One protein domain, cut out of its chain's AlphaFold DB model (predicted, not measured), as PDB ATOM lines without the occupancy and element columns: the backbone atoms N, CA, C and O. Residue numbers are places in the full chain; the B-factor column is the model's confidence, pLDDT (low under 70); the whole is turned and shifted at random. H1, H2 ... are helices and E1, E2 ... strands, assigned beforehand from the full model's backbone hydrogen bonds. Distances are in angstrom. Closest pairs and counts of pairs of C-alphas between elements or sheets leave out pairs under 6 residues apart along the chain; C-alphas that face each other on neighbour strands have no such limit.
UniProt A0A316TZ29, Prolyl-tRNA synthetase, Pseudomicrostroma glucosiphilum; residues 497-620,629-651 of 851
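AT A GLANCE: This is residues 497 to 620 and 629 to 651 of the 851 residues of the protein "Prolyl-tRNA synthetase" of Pseudomicrostroma glucosiphilum (UniProt A0A316TZ29). What is the shape? A strongly twisted sheet of five strands is the middle layer of three, with H3 crossing one face and H1 on the other. How is it built? The 147 printed residues hold E1, E2, H1, E3, E4, H2, H3, H4 and E5 in chain order; the mixed sheet runs E3, E1, E2, E4, E5. The class is mixed helices and strands, with under half of the residues in named elements; it is compact, radius of gyration of the C-alphas 15.2 A, spans 45 by 39 by 29 A.

HOW THE PARTS SIT: How do the strands pair? E1, residues 509 to 517, and E2, residues 525 to 532, form an antiparallel hairpin, N 512 and O 529 2.8 A apart. E3, residues 556 to 561, is antiparallel to E1, N 515 and O 558 2.8 A apart. E4, residues 586 to 591, is parallel to E2, N 530 and O 589 2.8 A apart, and E5, residues 643 to 646, to E4, N 590 and O 644 2.9 A apart. Where are the helices? H1, residues 539 to 549, is on the sheet; E2, H1 and E3 make a split strand-helix-strand unit, E1 between its same-way strands, with a right-handed crossover. H3, residues 599 to 614, is on the opposite face and runs across the strands, at 66 degrees to E2 on the local plane; the closest C-alphas of H3 and E1 are those of Ala 609 and Val 511, 6.2 A apart. H2, residues 592 to 596, is on the sheet, and H4, residues 629 to 632, only just touches H3 residues 607 to 611, with 3 pairs of C-alphas within 8 A, the closest Glu 607 and Leu 629 at 6.7 A. Do the helix backbones close? Every O i to N i+4 pair is within hydrogen-bond range in H1 and H3, but 0 of 1 in H2, with 1 of 2 O i to N i+3 pairs; H4 is too short.

IN THESE COORDINATES: Where does E1 begin? C-alpha 509 is at (24.522, 20.250, 0.554), and E1 is 25.7 A long. Where does E5 end? C-alpha 646 is at (37.426, 20.776, -6.524).

THE WHOLE: Is anything missing? Residues 621 to 628 are cut out, with a 15.0 A gap between C-alphas 620 and 629. Where is confidence low? In 53 residues pLDDT is under 70, among them 563 to 580 in the long link E3 to E4.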
ATOM      1  N   PRO A 497      32.790   9.513  -5.641       66.88
ATOM      2  CA  PRO A 497      31.608   9.337  -4.802       66.88
ATOM      3  C   PRO A 497      31.063   7.908  -4.924       66.88
ATOM      4  O   PRO A 497      31.114   7.319  -6.008       66.88
ATOM      5  N   ALA A 498      30.570   7.345  -3.820       64.50
ATOM      6  CA  ALA A 498      29.847   6.079  -3.862       64.50
ATOM      7  C   ALA A 498      28.550   6.251  -4.672       64.50
ATOM      8  O   ALA A 498      27.955   7.327  -4.670       64.50
ATOM      9  N   GLY A 499      28.109   5.200  -5.370       58.47
ATOM     10  CA  GLY A 499      26.894   5.268  -6.195       58.47
ATOM     11  C   GLY A 499      25.624   5.566  -5.390       58.47
ATOM     12  O   GLY A 499      24.691   6.153  -5.924       58.47
ATOM     13  N   ASP A 500      25.629   5.219  -4.102       57.50
ATOM     14  CA  ASP A 500      24.471   5.296  -3.207       57.50
ATOM     15  C   ASP A 500      24.156   6.725  -2.713       57.50
ATOM     16  O   ASP A 500      23.136   6.936  -2.061       57.50
ATOM     17  N   THR A 501      25.011   7.715  -3.008       58.62
ATOM     18  CA  THR A 501      24.836   9.131  -2.614       58.62
ATOM     19  C   THR A 501      24.588  10.071  -3.801       58.62
ATOM     20  O   THR A 501      24.870  11.267  -3.723       58.62
ATOM     21  N   MET A 502      24.079   9.539  -4.917       62.47
ATOM     22  CA  MET A 502      23.796  10.272  -6.156       62.47
ATOM     23  C   MET A 502      22.394   9.933  -6.703       62.47
ATOM     24  O   MET A 502      22.015   8.761  -6.685       62.47
ATOM     25  N   PRO A 503      21.653  10.898  -7.286       65.50
ATOM     26  CA  PRO A 503      21.953  12.333  -7.358       65.50
ATOM     27  C   PRO A 503      21.715  13.041  -6.015       65.50
ATOM     28  O   PRO A 503      20.930  12.568  -5.198       65.50
ATOM     29  N   LEU A 504      22.373  14.182  -5.808       72.06
ATOM     30  CA  LEU A 504      22.089  15.089  -4.689       72.06
ATOM     31  C   LEU A 504      20.943  16.047  -5.060       72.06
ATOM     32  O   LEU A 504      20.762  16.347  -6.240       72.06
ATOM     33  N   VAL A 505      20.225  16.578  -4.066       74.50
ATOM     34  CA  VAL A 505      19.380  17.786  -4.212       74.50
ATOM     35  C   VAL A 505      19.925  18.956  -3.377       74.50
ATOM     36  O   VAL A 505      20.836  18.767  -2.572       74.50
ATOM     37  N   SER A 506      19.395  20.176  -3.544       68.44
ATOM     38  CA  SER A 506      19.875  21.379  -2.832       68.44
ATOM     39  C   SER A 506      19.863  21.234  -1.300       68.44
ATOM     40  O   SER A 506      20.803  21.655  -0.633       68.44
ATOM     41  N   ALA A 507      18.883  20.527  -0.728       72.94
ATOM     42  CA  ALA A 507      18.844  20.230   0.711       72.94
ATOM     43  C   ALA A 507      20.014  19.340   1.208       72.94
ATOM     44  O   ALA A 507      20.381  19.382   2.391       72.94
ATOM     45  N   ASP A 508      20.628  18.553   0.317       79.31
ATOM     46  CA  ASP A 508      21.701  17.607   0.636       79.31
ATOM     47  C   ASP A 508      23.097  18.242   0.629       79.31
ATOM     48  O   ASP A 508      24.080  17.523   0.822       79.31
ATOM     49  N   VAL A 509      23.229  19.559   0.436       85.19
ATOM     50  CA  VAL A 509      24.522  20.250   0.554       85.19
ATOM     51  C   VAL A 509      24.667  21.033   1.857       85.19
ATOM     52  O   VAL A 509      23.711  21.376   2.550       85.19
ATOM     53  N   VAL A 510      25.923  21.297   2.203       87.25
ATOM     54  CA  VAL A 510      26.368  22.193   3.264       87.25
ATOM     55  C   VAL A 510      27.334  23.188   2.639       87.25
ATOM     56  O   VAL A 510      28.289  22.802   1.953       87.25
ATOM     57  N   VAL A 511      27.093  24.467   2.912       87.62
ATOM     58  CA  VAL A 511      27.933  25.574   2.462       87.62
ATOM     59  C   VAL A 511      28.758  26.104   3.631       87.62
ATOM     60  O   VAL A 511      28.239  26.343   4.721       87.62
ATOM     61  N   ARG A 512      30.053  26.326   3.405       89.81
ATOM     62  CA  ARG A 512      30.942  27.063   4.311       89.81
ATOM     63  C   ARG A 512      31.375  28.367   3.649       89.81
ATOM     64  O   ARG A 512      31.810  28.355   2.500       89.81
ATOM     65  N   LEU A 513      31.287  29.482   4.365       87.56
ATOM     66  CA  LEU A 513      31.655  30.804   3.851       87.56
ATOM     67  C   LEU A 513      33.007  31.247   4.412       87.56
ATOM     68  O   LEU A 513      33.258  31.109   5.611       87.56
ATOM     69  N   TYR A 514      33.849  31.836   3.564       86.88
ATOM     70  CA  TYR A 514      35.149  32.395   3.934       86.88
ATOM     71  C   TYR A 514      35.325  33.806   3.353       86.88
ATOM     72  O   TYR A 514      35.031  34.033   2.180       86.88
ATOM     73  N   SER A 515      35.856  34.748   4.133       84.19
ATOM     74  CA  SER A 515      36.317  36.041   3.619       84.19
ATOM     75  C   SER A 515      37.765  35.951   3.148       84.19
ATOM     76  O   SER A 515      38.611  35.305   3.771       84.19
ATOM     77  N   LEU A 516      38.054  36.662   2.058       80.12
ATOM     78  CA  LEU A 516      39.402  36.955   1.594       80.12
ATOM     79  C   LEU A 516      39.694  38.444   1.845       80.12
ATOM     80  O   LEU A 516      39.431  39.290   0.985       80.12
ATOM     81  N   SER A 517      40.181  38.787   3.044       71.88
ATOM     82  CA  SER A 517      40.463  40.179   3.427       71.88
ATOM     83  C   SER A 517      41.497  40.332   4.546       71.88
ATOM     84  O   SER A 517      41.709  39.429   5.345       71.88
ATOM     85  N   ASN A 518      42.092  41.527   4.628       66.31
ATOM     86  CA  ASN A 518      42.798  42.025   5.818       66.31
ATOM     87  C   ASN A 518      42.007  43.134   6.552       66.31
ATOM     88  O   ASN A 518      42.456  43.622   7.586       66.31
ATOM     89  N   ASP A 519      40.862  43.548   6.003       66.38
ATOM     90  CA  ASP A 519      39.904  44.506   6.569       66.38
ATOM     91  C   ASP A 519      38.622  43.737   6.964       66.38
ATOM     92  O   ASP A 519      38.051  43.060   6.098       66.38
ATOM     93  N   PRO A 520      38.178  43.793   8.236       59.50
ATOM     94  CA  PRO A 520      36.981  43.093   8.701       59.50
ATOM     95  C   PRO A 520      35.658  43.707   8.211       59.50
ATOM     96  O   PRO A 520      34.635  43.046   8.323       59.50
ATOM     97  N   VAL A 521      35.649  44.935   7.678       60.22
ATOM     98  CA  VAL A 521      34.430  45.650   7.248       60.22
ATOM     99  C   VAL A 521      34.256  45.618   5.726       60.22
ATOM    100  O   VAL A 521      33.148  45.405   5.231       60.22
ATOM    101  N   ASN A 522      35.343  45.804   4.968       64.00
ATOM    102  CA  ASN A 522      35.331  45.766   3.499       64.00
ATOM    103  C   ASN A 522      36.199  44.611   2.991       64.00
ATOM    104  O   ASN A 522      37.405  44.755   2.785       64.00
ATOM    105  N   ALA A 523      35.586  43.451   2.783       65.94
ATOM    106  CA  ALA A 523      36.274  42.267   2.308       65.94
ATOM    107  C   ALA A 523      36.463  42.248   0.783       65.94
ATOM    108  O   ALA A 523      35.605  42.660   0.003       65.94
ATOM    109  N   GLY A 524      37.608  41.724   0.337       74.25
ATOM    110  CA  GLY A 524      37.928  41.643  -1.088       74.25
ATOM    111  C   GLY A 524      37.000  40.683  -1.831       74.25
ATOM    112  O   GLY A 524      36.406  41.047  -2.846       74.25
ATOM    113  N   SER A 525      36.848  39.458  -1.329       82.12
ATOM    114  CA  SER A 525      36.002  38.432  -1.954       82.12
ATOM    115  C   SER A 525      35.363  37.522  -0.910       82.12
ATOM    116  O   SER A 525      35.992  37.217   0.106       82.12
ATOM    117  N   LEU A 526      34.135  37.079  -1.180       85.75
ATOM    118  CA  LEU A 526      33.481  35.981  -0.472       85.75
ATOM    119  C   LEU A 526      33.789  34.673  -1.211       85.75
ATOM    120  O   LEU A 526      33.667  34.609  -2.433       85.75
ATOM    121  N   LEU A 527      34.183  33.630  -0.489       88.75
ATOM    122  CA  LEU A 527      34.343  32.281  -1.028       88.75
ATOM    123  C   LEU A 527      33.283  31.384  -0.392       88.75
ATOM    124  O   LEU A 527      33.235  31.277   0.834       88.75
ATOM    125  N   ALA A 528      32.454  30.743  -1.210       89.56
ATOM    126  CA  ALA A 528      31.443  29.790  -0.765       89.56
ATOM    127  C   ALA A 528      31.875  28.372  -1.151       89.56
ATOM    128  O   ALA A 528      31.920  28.033  -2.330       89.56
ATOM    129  N   LEU A 529      32.231  27.554  -0.162       90.62
ATOM    130  CA  LEU A 529      32.589  26.152  -0.347       90.62
ATOM    131  C   LEU A 529      31.337  25.282  -0.188       90.62
ATOM    132  O   LEU A 529      30.793  25.216   0.911       90.62
ATOM    133  N   VAL A 530      30.905  24.610  -1.252       90.12
ATOM    134  CA  VAL A 530      29.694  23.776  -1.303       90.12
ATOM    135  C   VAL A 530      30.091  22.301  -1.328       90.12
ATOM    136  O   VAL A 530      30.961  21.898  -2.098       90.12
ATOM    137  N   SER A 531      29.479  21.486  -0.475       89.19
ATOM    138  CA  SER A 531      29.854  20.079  -0.272       89.19
ATOM    139  C   SER A 531      28.653  19.240   0.160       89.19
ATOM    140  O   SER A 531      27.736  19.775   0.773       89.19
ATOM    141  N   ALA A 532      28.641  17.936  -0.124       85.19
ATOM    142  CA  ALA A 532      27.539  17.063   0.284       85.19
ATOM    143  C   ALA A 532      27.474  16.893   1.818       85.19
ATOM    144  O   ALA A 532      28.473  16.565   2.457       85.19
ATOM    145  N   ARG A 533      26.280  17.048   2.401       83.25
ATOM    146  CA  ARG A 533      25.980  17.009   3.847       83.25
ATOM    147  C   ARG A 533      26.423  15.714   4.526       83.25
ATOM    148  O   ARG A 533      26.895  15.748   5.657       83.25
ATOM    149  N   ASN A 534      26.297  14.593   3.818       78.31
ATOM    150  CA  ASN A 534      26.663  13.259   4.302       78.31
ATOM    151  C   ASN A 534      28.110  12.865   3.944       78.31
ATOM    152  O   ASN A 534      28.471  11.698   4.072       78.31
ATOM    153  N   SER A 535      28.940  13.802   3.466       77.19
ATOM    154  CA  SER A 535      30.343  13.555   3.129       77.19
ATOM    155  C   SER A 535      31.281  14.179   4.159       77.19
ATOM    156  O   SER A 535      31.228  15.376   4.439       77.19
ATOM    157  N   SER A 536      32.197  13.368   4.684       83.94
ATOM    158  CA  SER A 536      33.331  13.826   5.485       83.94
ATOM    159  C   SER A 536      34.188  14.816   4.680       83.94
ATOM    160  O   SER A 536      34.680  14.478   3.604       83.94
ATOM    161  N   ILE A 537      34.405  16.034   5.186       85.62
ATOM    162  CA  ILE A 537      35.271  17.045   4.547       85.62
ATOM    163  C   ILE A 537      36.714  16.870   5.031       85.62
ATOM    164  O   ILE A 537      36.966  16.712   6.225       85.62
ATOM    165  N   ASN A 538      37.676  16.939   4.112       87.06
ATOM    166  CA  ASN A 538      39.100  16.918   4.415       87.06
ATOM    167  C   ASN A 538      39.638  18.360   4.496       87.06
ATOM    168  O   ASN A 538      39.797  19.054   3.490       87.06
ATOM    169  N   GLU A 539      39.953  18.807   5.714       86.25
ATOM    170  CA  GLU A 539      40.422  20.174   5.979       86.25
ATOM    171  C   GLU A 539      41.791  20.494   5.334       86.25
ATOM    172  O   GLU A 539      42.060  21.656   5.026       86.25
ATOM    173  N   VAL A 540      42.643  19.492   5.069       84.69
ATOM    174  CA  VAL A 540      43.927  19.675   4.358       84.69
ATOM    175  C   VAL A 540      43.668  20.034   2.895       84.69
ATOM    176  O   VAL A 540      44.237  21.009   2.388       84.69
ATOM    177  N   LYS A 541      42.740  19.327   2.234       87.50
ATOM    178  CA  LYS A 541      42.288  19.655   0.873       87.50
ATOM    179  C   LYS A 541      41.618  21.023   0.816       87.50
ATOM    180  O   LYS A 541      41.985  21.829  -0.038       87.50
ATOM    181  N   VAL A 542      40.722  21.339   1.756       86.81
ATOM    182  CA  VAL A 542      40.099  22.673   1.862       86.81
ATOM    183  C   VAL A 542      41.163  23.766   1.992       86.81
ATOM    184  O   VAL A 542      41.145  24.736   1.235       86.81
ATOM    185  N   ALA A 543      42.157  23.595   2.868       83.19
ATOM    186  CA  ALA A 543      43.273  24.529   2.990       83.19
ATOM    187  C   ALA A 543      44.144  24.601   1.718       83.19
ATOM    188  O   ALA A 543      44.696  25.658   1.409       83.19
ATOM    189  N   GLY A 544      44.287  23.513   0.958       81.44
ATOM    190  CA  GLY A 544      44.938  23.492  -0.359       81.44
ATOM    191  C   GLY A 544      44.180  24.302  -1.417       81.44
ATOM    192  O   GLY A 544      44.770  25.157  -2.085       81.44
ATOM    193  N   VAL A 545      42.865  24.101  -1.525       84.88
ATOM    194  CA  VAL A 545      41.985  24.840  -2.443       84.88
ATOM    195  C   VAL A 545      41.967  26.326  -2.082       84.88
ATOM    196  O   VAL A 545      42.231  27.165  -2.940       84.88
ATOM    197  N   LEU A 546      41.773  26.672  -0.805       84.00
ATOM    198  CA  LEU A 546      41.783  28.062  -0.341       84.00
ATOM    199  C   LEU A 546      43.143  28.742  -0.584       84.00
ATOM    200  O   LEU A 546      43.171  29.892  -1.024       84.00
ATOM    201  N   ARG A 547      44.277  28.040  -0.395       78.94
ATOM    202  CA  ARG A 547      45.622  28.534  -0.775       78.94
ATOM    203  C   ARG A 547      45.758  28.778  -2.282       78.94
ATOM    204  O   ARG A 547      46.419  29.729  -2.682       78.94
ATOM    205  N   THR A 548      45.133  27.943  -3.110       79.50
ATOM    206  CA  THR A 548      45.186  28.056  -4.577       79.50
ATOM    207  C   THR A 548      44.329  29.218  -5.080       79.50
ATOM    208  O   THR A 548      44.796  30.030  -5.873       79.50
ATOM    209  N   VAL A 549      43.107  29.367  -4.564       77.94
ATOM    210  CA  VAL A 549      42.176  30.454  -4.923       77.94
ATOM    211  C   VAL A 549      42.659  31.819  -4.408       77.94
ATOM    212  O   VAL A 549      42.387  32.844  -5.031       77.94
ATOM    213  N   SER A 550      43.419  31.846  -3.308       74.06
ATOM    214  CA  SER A 550      44.059  33.062  -2.783       74.06
ATOM    215  C   SER A 550      45.440  33.366  -3.386       74.06
ATOM    216  O   SER A 550      46.015  34.414  -3.076       74.06
ATOM    217  N   ALA A 551      45.983  32.509  -4.260       64.38
ATOM    218  CA  ALA A 551      47.334  32.652  -4.799       64.38
ATOM    219  C   ALA A 551      47.508  33.964  -5.591       64.38
ATOM    220  O   ALA A 551      46.967  34.143  -6.678       64.38
ATOM    221  N   GLY A 552      48.296  34.890  -5.033       58.19
ATOM    222  CA  GLY A 552      48.510  36.241  -5.570       58.19
ATOM    223  C   GLY A 552      47.924  37.356  -4.696       58.19
ATOM    224  O   GLY A 552      48.366  38.501  -4.795       58.19
ATOM    225  N   SER A 553      47.010  37.028  -3.781       61.44
ATOM    226  CA  SER A 553      46.530  37.940  -2.742       61.44
ATOM    227  C   SER A 553      47.393  37.853  -1.478       61.44
ATOM    228  O   SER A 553      47.878  36.787  -1.107       61.44
ATOM    229  N   LYS A 554      47.569  38.985  -0.784       62.44
ATOM    230  CA  LYS A 554      48.147  39.043   0.578       62.44
ATOM    231  C   LYS A 554      47.073  39.039   1.675       62.44
ATOM    232  O   LYS A 554      47.365  39.395   2.815       62.44
ATOM    233  N   ALA A 555      45.829  38.755   1.310       68.25
ATOM    234  CA  ALA A 555      44.706  38.734   2.230       68.25
ATOM    235  C   ALA A 555      44.695  37.445   3.061       68.25
ATOM    236  O   ALA A 555      44.946  36.361   2.529       68.25
ATOM    237  N   ALA A 556      44.371  37.560   4.345       71.56
ATOM    238  CA  ALA A 556      44.050  36.409   5.170       71.56
ATOM    239  C   ALA A 556      42.754  35.739   4.679       71.56
ATOM    240  O   ALA A 556      41.842  36.400   4.174       71.56
ATOM    241  N   VAL A 557      42.686  34.417   4.843       80.56
ATOM    242  CA  VAL A 557      41.454  33.641   4.675       80.56
ATOM    243  C   VAL A 557      40.865  33.414   6.063       80.56
ATOM    244  O   VAL A 557      41.513  32.794   6.907       80.56
ATOM    245  N   GLN A 558      39.648  33.895   6.304       81.69
ATOM    246  CA  GLN A 558      38.931  33.697   7.565       81.69
ATOM    247  C   GLN A 558      37.606  32.985   7.293       81.69
ATOM    248  O   GLN A 558      36.839  33.409   6.437       81.69
ATOM    249  N   GLN A 559      37.317  31.911   8.033       83.31
ATOM    250  CA  GLN A 559      36.002  31.270   7.982       83.31
ATOM    251  C   GLN A 559      34.968  32.158   8.679       83.31
ATOM    252  O   GLN A 559      35.165  32.560   9.826       83.31
ATOM    253  N   LEU A 560      33.880  32.440   7.969       77.94
ATOM    254  CA  LEU A 560      32.736  33.225   8.419       77.94
ATOM    255  C   LEU A 560      31.585  32.327   8.881       77.94
ATOM    256  O   LEU A 560      30.959  32.608   9.898       77.94
ATOM    257  N   TYR A 561      31.325  31.244   8.142       76.44
ATOM    258  CA  TYR A 561      30.220  30.322   8.399       76.44
ATOM    259  C   TYR A 561      30.633  28.864   8.111       76.44
ATOM    260  O   TYR A 561      31.331  28.629   7.123       76.44
ATOM    261  N   PRO A 562      30.211  27.882   8.929       71.81
ATOM    262  CA  PRO A 562      29.619  28.070  10.252       71.81
ATOM    263  C   PRO A 562      30.650  28.665  11.224       71.81
ATOM    264  O   PRO A 562      31.855  28.416  11.100       71.81
ATOM    265  N   THR A 563      30.184  29.456  12.189       65.81
ATOM    266  CA  THR A 563      31.026  30.019  13.252       65.81
ATOM    267  C   THR A 563      31.591  28.892  14.123       65.81
ATOM    268  O   THR A 563      30.923  27.886  14.371       65.81
ATOM    269  N   LYS A 564      32.838  29.019  14.598       56.78
ATOM    270  CA  LYS A 564      33.472  27.957  15.398       56.78
ATOM    271  C   LYS A 564      32.835  27.847  16.791       56.78
ATOM    272  O   LYS A 564      33.210  28.595  17.681       56.78
ATOM    273  N   GLN A 565      31.980  26.831  16.944       47.28
ATOM    274  CA  GLN A 565      31.403  26.294  18.188       47.28
ATOM    275  C   GLN A 565      30.458  27.215  18.984       47.28
ATOM    276  O   GLN A 565      30.910  28.045  19.758       47.28
ATOM    277  N   GLY A 566      29.158  26.893  18.905       49.59
ATOM    278  CA  GLY A 566      28.225  26.902  20.046       49.59
ATOM    279  C   GLY A 566      27.684  28.253  20.526       49.59
ATOM    280  O   GLY A 566      28.433  29.082  21.018       49.59
ATOM    281  N   GLU A 567      26.355  28.401  20.477       46.22
ATOM    282  CA  GLU A 567      25.588  29.456  21.168       46.22
ATOM    283  C   GLU A 567      26.060  30.896  20.922       46.22
ATOM    284  O   GLU A 567      26.518  31.585  21.834       46.22
ATOM    285  N   ILE A 568      25.850  31.410  19.706       54.59
ATOM    286  CA  ILE A 568      25.797  32.865  19.537       54.59
ATOM    287  C   ILE A 568      24.586  33.271  18.701       54.59
ATOM    288  O   ILE A 568      24.530  33.062  17.492       54.59
ATOM    289  N   HIS A 569      23.603  33.823  19.409       55.84
ATOM    290  CA  HIS A 569      22.352  34.346  18.885       55.84
ATOM    291  C   HIS A 569      22.451  35.875  18.860       55.84
ATOM    292  O   HIS A 569      22.321  36.527  19.898       55.84
ATOM    293  N   TRP A 570      22.693  36.446  17.683       60.66
ATOM    294  CA  TRP A 570      22.679  37.887  17.435       60.66
ATOM    295  C   TRP A 570      21.710  38.193  16.287       60.66
ATOM    296  O   TRP A 570      21.632  37.427  15.329       60.66
ATOM    297  N   ASP A 571      21.008  39.322  16.365       61.34
ATOM    298  CA  ASP A 571      20.414  39.968  15.188       61.34
ATOM    299  C   ASP A 571      21.571  40.526  14.327       61.34
ATOM    300  O   ASP A 571      22.629  40.890  14.855       61.34
ATOM    301  N   TRP A 572      21.390  40.647  13.010       63.31
ATOM    302  CA  TRP A 572      22.330  41.364  12.140       63.31
ATOM    303  C   TRP A 572      22.580  42.812  12.607       63.31
ATOM    304  O   TRP A 572      23.652  43.366  12.345       63.31
ATOM    305  N   LYS A 573      21.614  43.408  13.320       64.25
ATOM    306  CA  LYS A 573      21.681  44.738  13.950       64.25
ATOM    307  C   LYS A 573      22.583  44.786  15.192       64.25
ATOM    308  O   LYS A 573      23.202  45.820  15.434       64.25
ATOM    309  N   ASP A 574      22.701  43.678  15.926       61.56
ATOM    310  CA  ASP A 574      23.414  43.566  17.214       61.56
ATOM    311  C   ASP A 574      24.736  42.776  17.107       61.56
ATOM    312  O   ASP A 574      25.296  42.300  18.100       61.56
ATOM    313  N   ARG A 575      25.252  42.618  15.883       65.12
ATOM    314  CA  ARG A 575      26.412  41.777  15.579       65.12
ATOM    315  C   ARG A 575      27.685  42.234  16.329       65.12
ATOM    316  O   ARG A 575      28.094  43.387  16.163       65.12
ATOM    317  N   PRO A 576      28.391  41.348  17.069       55.31
ATOM    318  CA  PRO A 576      29.563  41.729  17.872       55.31
ATOM    319  C   PRO A 576      30.728  42.339  17.081       55.31
ATOM    320  O   PRO A 576      31.509  43.111  17.638       55.31
ATOM    321  N   GLU A 577      30.865  41.994  15.796       56.06
ATOM    322  CA  GLU A 577      31.944  42.488  14.930       56.06
ATOM    323  C   GLU A 577      31.655  43.854  14.271       56.06
ATOM    324  O   GLU A 577      32.564  44.449  13.688       56.06
ATOM    325  N   GLY A 578      30.424  44.371  14.365       58.53
ATOM    326  CA  GLY A 578      29.979  45.585  13.672       58.53
ATOM    327  C   GLY A 578      29.151  45.311  12.402       58.53
ATOM    328  O   GLY A 578      28.592  44.223  12.253       58.53
ATOM    329  N   PRO A 579      29.003  46.304  11.500       59.25
ATOM    330  CA  PRO A 579      28.079  46.222  10.369       59.25
ATOM    331  C   PRO A 579      28.456  45.124   9.368       59.25
ATOM    332  O   PRO A 579      29.622  44.756   9.239       59.25
ATOM    333  N   VAL A 580      27.449  44.654   8.621       66.88
ATOM    334  CA  VAL A 580      27.562  43.606   7.594       66.88
ATOM    335  C   VAL A 580      28.789  43.809   6.698       66.88
ATOM    336  O   VAL A 580      28.923  44.839   6.030       66.88
ATOM    337  N   VAL A 581      29.663  42.797   6.674       70.06
ATOM    338  CA  VAL A 581      30.874  42.774   5.847       70.06
ATOM    339  C   VAL A 581      30.484  42.867   4.374       70.06
ATOM    340  O   VAL A 581      29.724  42.036   3.876       70.06
ATOM    341  N   ARG A 582      31.013  43.867   3.668       75.69
ATOM    342  CA  ARG A 582      30.768  44.051   2.230       75.69
ATOM    343  C   ARG A 582      31.835  43.352   1.407       75.69
ATOM    344  O   ARG A 582      33.010  43.416   1.755       75.69
ATOM    345  N   PHE A 583      31.438  42.751   0.292       78.62
ATOM    346  CA  PHE A 583      32.308  41.999  -0.612       78.62
ATOM    347  C   PHE A 583      32.261  42.584  -2.026       78.62
ATOM    348  O   PHE A 583      31.206  43.001  -2.494       78.62
ATOM    349  N   SER A 584      33.389  42.600  -2.747       77.12
ATOM    350  CA  SER A 584      33.394  43.070  -4.150       77.12
ATOM    351  C   SER A 584      32.940  42.013  -5.165       77.12
ATOM    352  O   SER A 584      32.520  42.351  -6.267       77.12
ATOM    353  N   GLN A 585      33.057  40.734  -4.800       79.62
ATOM    354  CA  GLN A 585      32.741  39.573  -5.633       79.62
ATOM    355  C   GLN A 585      32.540  38.336  -4.749       79.62
ATOM    356  O   GLN A 585      33.048  38.287  -3.622       79.62
ATOM    357  N   ILE A 586      31.876  37.321  -5.291       83.06
ATOM    358  CA  ILE A 586      31.753  35.983  -4.709       83.06
ATOM    359  C   ILE A 586      32.342  34.950  -5.677       83.06
ATOM    360  O   ILE A 586      32.263  35.131  -6.891       83.06
ATOM    361  N   LYS A 587      32.940  33.882  -5.144       87.69
ATOM    362  CA  LYS A 587      33.335  32.689  -5.905       87.69
ATOM    363  C   LYS A 587      32.816  31.439  -5.212       87.69
ATOM    364  O   LYS A 587      33.050  31.261  -4.016       87.69
ATOM    365  N   ILE A 588      32.159  30.567  -5.967       88.75
ATOM    366  CA  ILE A 588      31.678  29.274  -5.499       88.75
ATOM    367  C   ILE A 588      32.708  28.189  -5.836       88.75
ATOM    368  O   ILE A 588      33.203  28.069  -6.961       88.75
ATOM    369  N   LEU A 589      33.033  27.395  -4.824       90.19
ATOM    370  CA  LEU A 589      33.951  26.266  -4.858       90.19
ATOM    371  C   LEU A 589      33.125  25.025  -4.493       90.19
ATOM    372  O   LEU A 589      32.788  24.844  -3.331       90.19
ATOM    373  N   ALA A 590      32.740  24.195  -5.456       88.38
ATOM    374  CA  ALA A 590      31.909  23.017  -5.201       88.38
ATOM    375  C   ALA A 590      32.753  21.733  -5.146       88.38
ATOM    376  O   ALA A 590      33.683  21.571  -5.935       88.38
ATOM    377  N   ASP A 591      32.434  20.791  -4.256       88.75
ATOM    378  CA  ASP A 591      33.014  19.445  -4.327       88.75
ATOM    379  C   ASP A 591      32.533  18.724  -5.598       88.75
ATOM    380  O   ASP A 591      31.392  18.896  -6.033       88.75
ATOM    381  N   HIS A 592      33.363  17.860  -6.185       84.25
ATOM    382  CA  HIS A 592      32.971  17.052  -7.347       84.25
ATOM    383  C   HIS A 592      31.713  16.185  -7.131       84.25
ATOM    384  O   HIS A 592      31.043  15.858  -8.109       84.25
ATOM    385  N   SER A 593      31.347  15.829  -5.895       80.00
ATOM    386  CA  SER A 593      30.057  15.184  -5.588       80.00
ATOM    387  C   SER A 593      28.848  16.044  -5.980       80.00
ATOM    388  O   SER A 593      27.868  15.519  -6.503       80.00
ATOM    389  N   CYS A 594      28.953  17.367  -5.842       83.56
ATOM    390  CA  CYS A 594      27.910  18.337  -6.184       83.56
ATOM    391  C   CYS A 594      27.741  18.546  -7.701       83.56
ATOM    392  O   CYS A 594      26.874  19.303  -8.113       83.56
ATOM    393  N   SER A 595      28.524  17.866  -8.552       81.75
ATOM    394  CA  SER A 595      28.432  17.983 -10.021       81.75
ATOM    395  C   SER A 595      27.138  17.435 -10.642       81.75
ATOM    396  O   SER A 595      26.935  17.585 -11.846       81.75
ATOM    397  N   SER A 596      26.272  16.801  -9.842       80.56
ATOM    398  CA  SER A 596      24.919  16.392 -10.242       80.56
ATOM    399  C   SER A 596      23.864  17.500 -10.095       80.56
ATOM    400  O   SER A 596      22.791  17.374 -10.681       80.56
ATOM    401  N   LEU A 597      24.167  18.574  -9.357       83.94
ATOM    402  CA  LEU A 597      23.280  19.722  -9.149       83.94
ATOM    403  C   LEU A 597      23.365  20.711 -10.316       83.94
ATOM    404  O   LEU A 597      24.411  20.848 -10.960       83.94
ATOM    405  N   SER A 598      22.282  21.446 -10.571       85.31
ATOM    406  CA  SER A 598      22.338  22.581 -11.489       85.31
ATOM    407  C   SER A 598      23.069  23.774 -10.843       85.31
ATOM    408  O   SER A 598      23.137  23.879  -9.615       85.31
ATOM    409  N   PRO A 599      23.613  24.712 -11.643       82.94
ATOM    410  CA  PRO A 599      24.178  25.953 -11.111       82.94
ATOM    411  C   PRO A 599      23.175  26.778 -10.291       82.94
ATOM    412  O   PRO A 599      23.591  27.492  -9.379       82.94
ATOM    413  N   ASP A 600      21.879  26.656 -10.590       82.38
ATOM    414  CA  ASP A 600      20.808  27.359  -9.883       82.38
ATOM    415  C   ASP A 600      20.590  26.746  -8.486       82.38
ATOM    416  O   ASP A 600      20.609  27.485  -7.505       82.38
ATOM    417  N   ASP A 601      20.536  25.410  -8.366       84.69
ATOM    418  CA  ASP A 601      20.441  24.696  -7.071       84.69
ATOM    419  C   ASP A 601      21.636  25.017  -6.149       84.69
ATOM    420  O   ASP A 601      21.499  25.190  -4.937       84.69
ATOM    421  N   ILE A 602      22.840  25.100  -6.732       83.56
ATOM    422  CA  ILE A 602      24.067  25.474  -6.015       83.56
ATOM    423  C   ILE A 602      23.998  26.937  -5.553       83.56
ATOM    424  O   ILE A 602      24.492  27.264  -4.474       83.56
ATOM    425  N   THR A 603      23.399  27.818  -6.357       83.38
ATOM    426  CA  THR A 603      23.242  29.236  -6.015       83.38
ATOM    427  C   THR A 603      22.223  29.410  -4.890       83.38
ATOM    428  O   THR A 603      22.544  30.082  -3.914       83.38
ATOM    429  N   GLU A 604      21.069  28.736  -4.951       83.31
ATOM    430  CA  GLU A 604      20.041  28.729  -3.895       83.31
ATOM    431  C   GLU A 604      20.630  28.323  -2.531       83.31
ATOM    432  O   GLU A 604      20.481  29.046  -1.545       83.31
ATOM    433  N   ALA A 605      21.402  27.232  -2.482       84.12
ATOM    434  CA  ALA A 605      22.057  26.782  -1.250       84.12
ATOM    435  C   ALA A 605      23.097  27.786  -0.704       84.12
ATOM    436  O   ALA A 605      23.303  27.894   0.509       84.12
ATOM    437  N   VAL A 606      23.775  28.538  -1.579       85.31
ATOM    438  CA  VAL A 606      24.700  29.607  -1.167       85.31
ATOM    439  C   VAL A 606      23.941  30.841  -0.673       85.31
ATOM    440  O   VAL A 606      24.381  31.457   0.299       85.31
ATOM    441  N   GLU A 607      22.799  31.183  -1.270       81.00
ATOM    442  CA  GLU A 607      21.918  32.247  -0.779       81.00
ATOM    443  C   GLU A 607      21.380  31.927   0.622       81.00
ATOM    444  O   GLU A 607      21.522  32.755   1.525       81.00
ATOM    445  N   GLU A 608      20.874  30.709   0.849       80.62
ATOM    446  CA  GLU A 608      20.422  30.233   2.167       80.62
ATOM    447  C   GLU A 608      21.535  30.341   3.226       80.62
ATOM    448  O   GLU A 608      21.305  30.801   4.349       80.62
ATOM    449  N   ALA A 609      22.772  29.988   2.868       82.25
ATOM    450  CA  ALA A 609      23.914  30.069   3.775       82.25
ATOM    451  C   ALA A 609      24.371  31.509   4.067       82.25
ATOM    452  O   ALA A 609      24.790  31.800   5.188       82.25
ATOM    453  N   VAL A 610      24.281  32.430   3.097       80.25
ATOM    454  CA  VAL A 610      24.558  33.860   3.333       80.25
ATOM    455  C   VAL A 610      23.475  34.484   4.215       80.25
ATOM    456  O   VAL A 610      23.808  35.235   5.134       80.25
ATOM    457  N   LEU A 611      22.206  34.122   4.010       77.56
ATOM    458  CA  LEU A 611      21.099  34.521   4.882       77.56
ATOM    459  C   LEU A 611      21.298  33.977   6.309       77.56
ATOM    460  O   LEU A 611      21.259  34.754   7.260       77.56
ATOM    461  N   SER A 612      21.655  32.699   6.457       77.19
ATOM    462  CA  SER A 612      21.970  32.064   7.751       77.19
ATOM    463  C   SER A 612      23.200  32.664   8.454       77.19
ATOM    464  O   SER A 612      23.303  32.655   9.678       77.19
ATOM    465  N   TYR A 613      24.164  33.200   7.697       76.12
ATOM    466  CA  TYR A 613      25.302  33.958   8.235       76.12
ATOM    467  C   TYR A 613      24.933  35.398   8.643       76.12
ATOM    468  O   TYR A 613      25.636  36.028   9.451       76.12
ATOM    469  N   SER A 614      23.850  35.936   8.076       70.31
ATOM    470  CA  SER A 614      23.285  37.231   8.454       70.31
ATOM    471  C   SER A 614      22.472  37.136   9.746       70.31
ATOM    472  O   SER A 614      22.649  37.982  10.619       70.31
ATOM    473  N   ASP A 615      21.682  36.068   9.893       69.00
ATOM    474  CA  ASP A 615      20.788  35.822  11.021       69.00
ATOM    475  C   ASP A 615      20.857  34.336  11.445       69.00
ATOM    476  O   ASP A 615      20.219  33.478  10.829       69.00
ATOM    477  N   PRO A 616      21.658  33.995  12.476       61.94
ATOM    478  CA  PRO A 616      21.801  32.617  12.947       61.94
ATOM    479  C   PRO A 616      20.623  32.103  13.786       61.94
ATOM    480  O   PRO A 616      20.683  30.958  14.238       61.94
ATOM    481  N   SER A 617      19.601  32.924  14.066       58.53
ATOM    482  CA  SER A 617      18.493  32.553  14.964       58.53
ATOM    483  C   SER A 617      17.631  31.407  14.419       58.53
ATOM    484  O   SER A 617      17.037  30.662  15.195       58.53
ATOM    485  N   GLY A 618      17.604  31.227  13.094       51.03
ATOM    486  CA  GLY A 618      16.836  30.179  12.420       51.03
ATOM    487  C   GLY A 618      15.343  30.485  12.275       51.03
ATOM    488  O   GLY A 618      14.636  29.718  11.618       51.03
ATOM    489  N   ASP A 619      14.864  31.610  12.813       51.03
ATOM    490  CA  ASP A 619      13.558  32.147  12.450       51.03
ATOM    491  C   ASP A 619      13.622  32.597  10.984       51.03
ATOM    492  O   ASP A 619      14.362  33.511  10.620       51.03
ATOM    493  N   ALA A 620      12.857  31.927  10.116       46.84
ATOM    494  CA  ALA A 620      12.808  32.265   8.695       46.84
ATOM    495  C   ALA A 620      12.505  33.770   8.521       46.84
ATOM    496  O   ALA A 620      11.624  34.272   9.233       46.84
ATOM    497  N   LEU A 629      20.957  39.211  -0.255       69.62
ATOM    498  CA  LEU A 629      22.254  38.898  -0.878       69.62
ATOM    499  C   LEU A 629      22.914  40.147  -1.500       69.62
ATOM    500  O   LEU A 629      24.092  40.403  -1.276       69.62
ATOM    501  N   LEU A 630      22.138  40.966  -2.219       69.69
ATOM    502  CA  LEU A 630      22.600  42.216  -2.836       69.69
ATOM    503  C   LEU A 630      23.160  43.243  -1.835       69.69
ATOM    504  O   LEU A 630      24.048  44.005  -2.199       69.69
ATOM    505  N   ASP A 631      22.719  43.251  -0.576       72.12
ATOM    506  CA  ASP A 631      23.202  44.209   0.429       72.12
ATOM    507  C   ASP A 631      24.646  43.905   0.883       72.12
ATOM    508  O   ASP A 631      25.352  44.789   1.380       72.12
ATOM    509  N   PHE A 632      25.125  42.678   0.631       73.00
ATOM    510  CA  PHE A 632      26.523  42.272   0.798       73.00
ATOM    511  C   PHE A 632      27.418  42.700  -0.382       73.00
ATOM    512  O   PHE A 632      28.636  42.787  -0.208       73.00
ATOM    513  N   PHE A 633      26.849  43.003  -1.557       74.88
ATOM    514  CA  PHE A 633      27.584  43.332  -2.786       74.88
ATOM    515  C   PHE A 633      27.189  44.727  -3.312       74.88
ATOM    516  O   PHE A 633      26.204  44.860  -4.037       74.88
ATOM    517  N   PRO A 634      27.969  45.795  -3.032       64.62
ATOM    518  CA  PRO A 634      27.636  47.166  -3.449       64.62
ATOM    519  C   PRO A 634      27.659  47.395  -4.976       64.62
ATOM    520  O   PRO A 634      27.309  48.480  -5.437       64.62
ATOM    521  N   SER A 635      28.062  46.381  -5.743       64.62
ATOM    522  CA  SER A 635      28.028  46.298  -7.203       64.62
ATOM    523  C   SER A 635      27.548  44.897  -7.587       64.62
ATOM    524  O   SER A 635      27.930  43.936  -6.919       64.62
ATOM    525  N   SER A 636      26.800  44.740  -8.685       61.81
ATOM    526  CA  SER A 636      26.511  43.405  -9.233       61.81
ATOM    527  C   SER A 636      27.824  42.643  -9.492       61.81
ATOM    528  O   SER A 636      28.718  43.213 -10.128       61.81
ATOM    529  N   PRO A 637      27.972  41.388  -9.023       59.66
ATOM    530  CA  PRO A 637      29.201  40.627  -9.215       59.66
ATOM    531  C   PRO A 637      29.473  40.374 -10.704       59.66
ATOM    532  O   PRO A 637      28.559  40.129 -11.493       59.66
ATOM    533  N   SER A 638      30.748  40.434 -11.095       55.31
ATOM    534  CA  SER A 638      31.195  40.121 -12.455       55.31
ATOM    535  C   SER A 638      30.969  38.644 -12.782       55.31
ATOM    536  O   SER A 638      31.335  37.780 -11.991       55.31
ATOM    537  N   GLN A 639      30.434  38.358 -13.969       54.75
ATOM    538  CA  GLN A 639      29.950  37.030 -14.366       54.75
ATOM    539  C   GLN A 639      31.049  36.034 -14.817       54.75
ATOM    540  O   GLN A 639      30.729  34.976 -15.351       54.75
ATOM    541  N   GLU A 640      32.336  36.360 -14.642       53.75
ATOM    542  CA  GLU A 640      33.458  35.488 -15.032       53.75
ATOM    543  C   GLU A 640      33.784  34.456 -13.936       53.75
ATOM    544  O   GLU A 640      33.959  34.819 -12.773       53.75
ATOM    545  N   ASP A 641      33.876  33.175 -14.321       57.72
ATOM    546  CA  ASP A 641      34.288  32.014 -13.507       57.72
ATOM    547  C   ASP A 641      33.738  31.979 -12.063       57.72
ATOM    548  O   ASP A 641      34.456  31.760 -11.084       57.72
ATOM    549  N   PHE A 642      32.419  32.170 -11.943       78.62
ATOM    550  CA  PHE A 642      31.674  32.179 -10.678       78.62
ATOM    551  C   PHE A 642      31.688  30.834  -9.929       78.62
ATOM    552  O   PHE A 642      31.679  30.829  -8.700       78.62
ATOM    553  N   LEU A 643      31.726  29.703 -10.645       85.75
ATOM    554  CA  LEU A 643      31.671  28.346 -10.087       85.75
ATOM    555  C   LEU A 643      32.861  27.509 -10.570       85.75
ATOM    556  O   LEU A 643      33.115  27.408 -11.769       85.75
ATOM    557  N   SER A 644      33.556  26.851  -9.642       87.62
ATOM    558  CA  SER A 644      34.623  25.889  -9.945       87.62
ATOM    559  C   SER A 644      34.514  24.640  -9.071       87.62
ATOM    560  O   SER A 644      34.137  24.732  -7.903       87.62
ATOM    561  N   TYR A 645      34.846  23.476  -9.636       86.94
ATOM    562  CA  TYR A 645      34.785  22.192  -8.933       86.94
ATOM    563  C   TYR A 645      36.163  21.748  -8.437       86.94
ATOM    564  O   TYR A 645      37.143  21.835  -9.176       86.94
ATOM    565  N   HIS A 646      36.215  21.239  -7.206       87.88
ATOM    566  CA  HIS A 646      37.426  20.776  -6.524       87.88
ATOM    567  C   HIS A 646      37.170  19.443  -5.806       87.88
ATOM    568  O   HIS A 646      36.027  19.051  -5.583       87.88
ATOM    569  N   ASP A 647      38.231  18.738  -5.418       86.81
ATOM    570  CA  ASP A 647      38.141  17.597  -4.498       86.81
ATOM    571  C   ASP A 647      38.428  18.092  -3.077       86.81
ATOM    572  O   ASP A 647      39.556  18.486  -2.780       86.81
ATOM    573  N   VAL A 648      37.414  18.118  -2.208       87.44
ATOM    574  CA  VAL A 648      37.546  18.573  -0.807       87.44
ATOM    575  C   VAL A 648      37.056  17.558   0.218       87.44
ATOM    576  O   VAL A 648      37.330  17.714   1.408       87.44
ATOM    577  N   ARG A 649      36.381  16.491  -0.207       86.50
ATOM    578  CA  ARG A 649      35.997  15.386   0.677       86.50
ATOM    579  C   ARG A 649      37.171  14.491   1.075       86.50
ATOM    580  O   ARG A 649      38.162  14.338   0.353       86.50
ATOM    581  N   LEU A 650      37.029  13.862   2.231       87.62
ATOM    582  CA  LEU A 650      37.846  12.742   2.667       87.62
ATOM    583  C   LEU A 650      37.480  11.513   1.825       87.62
ATOM    584  O   LEU A 650      36.304  11.236   1.589       87.62
ATOM    585  N   ALA A 651      38.484  10.789   1.337       87.81
ATOM    586  CA  ALA A 651      38.253   9.478   0.752       87.81
ATOM    587  C   ALA A 651      38.203   8.431   1.870       87.81
ATOM    588  O   ALA A 651      39.000   8.481   2.804       87.81
TER     589      ALA A 651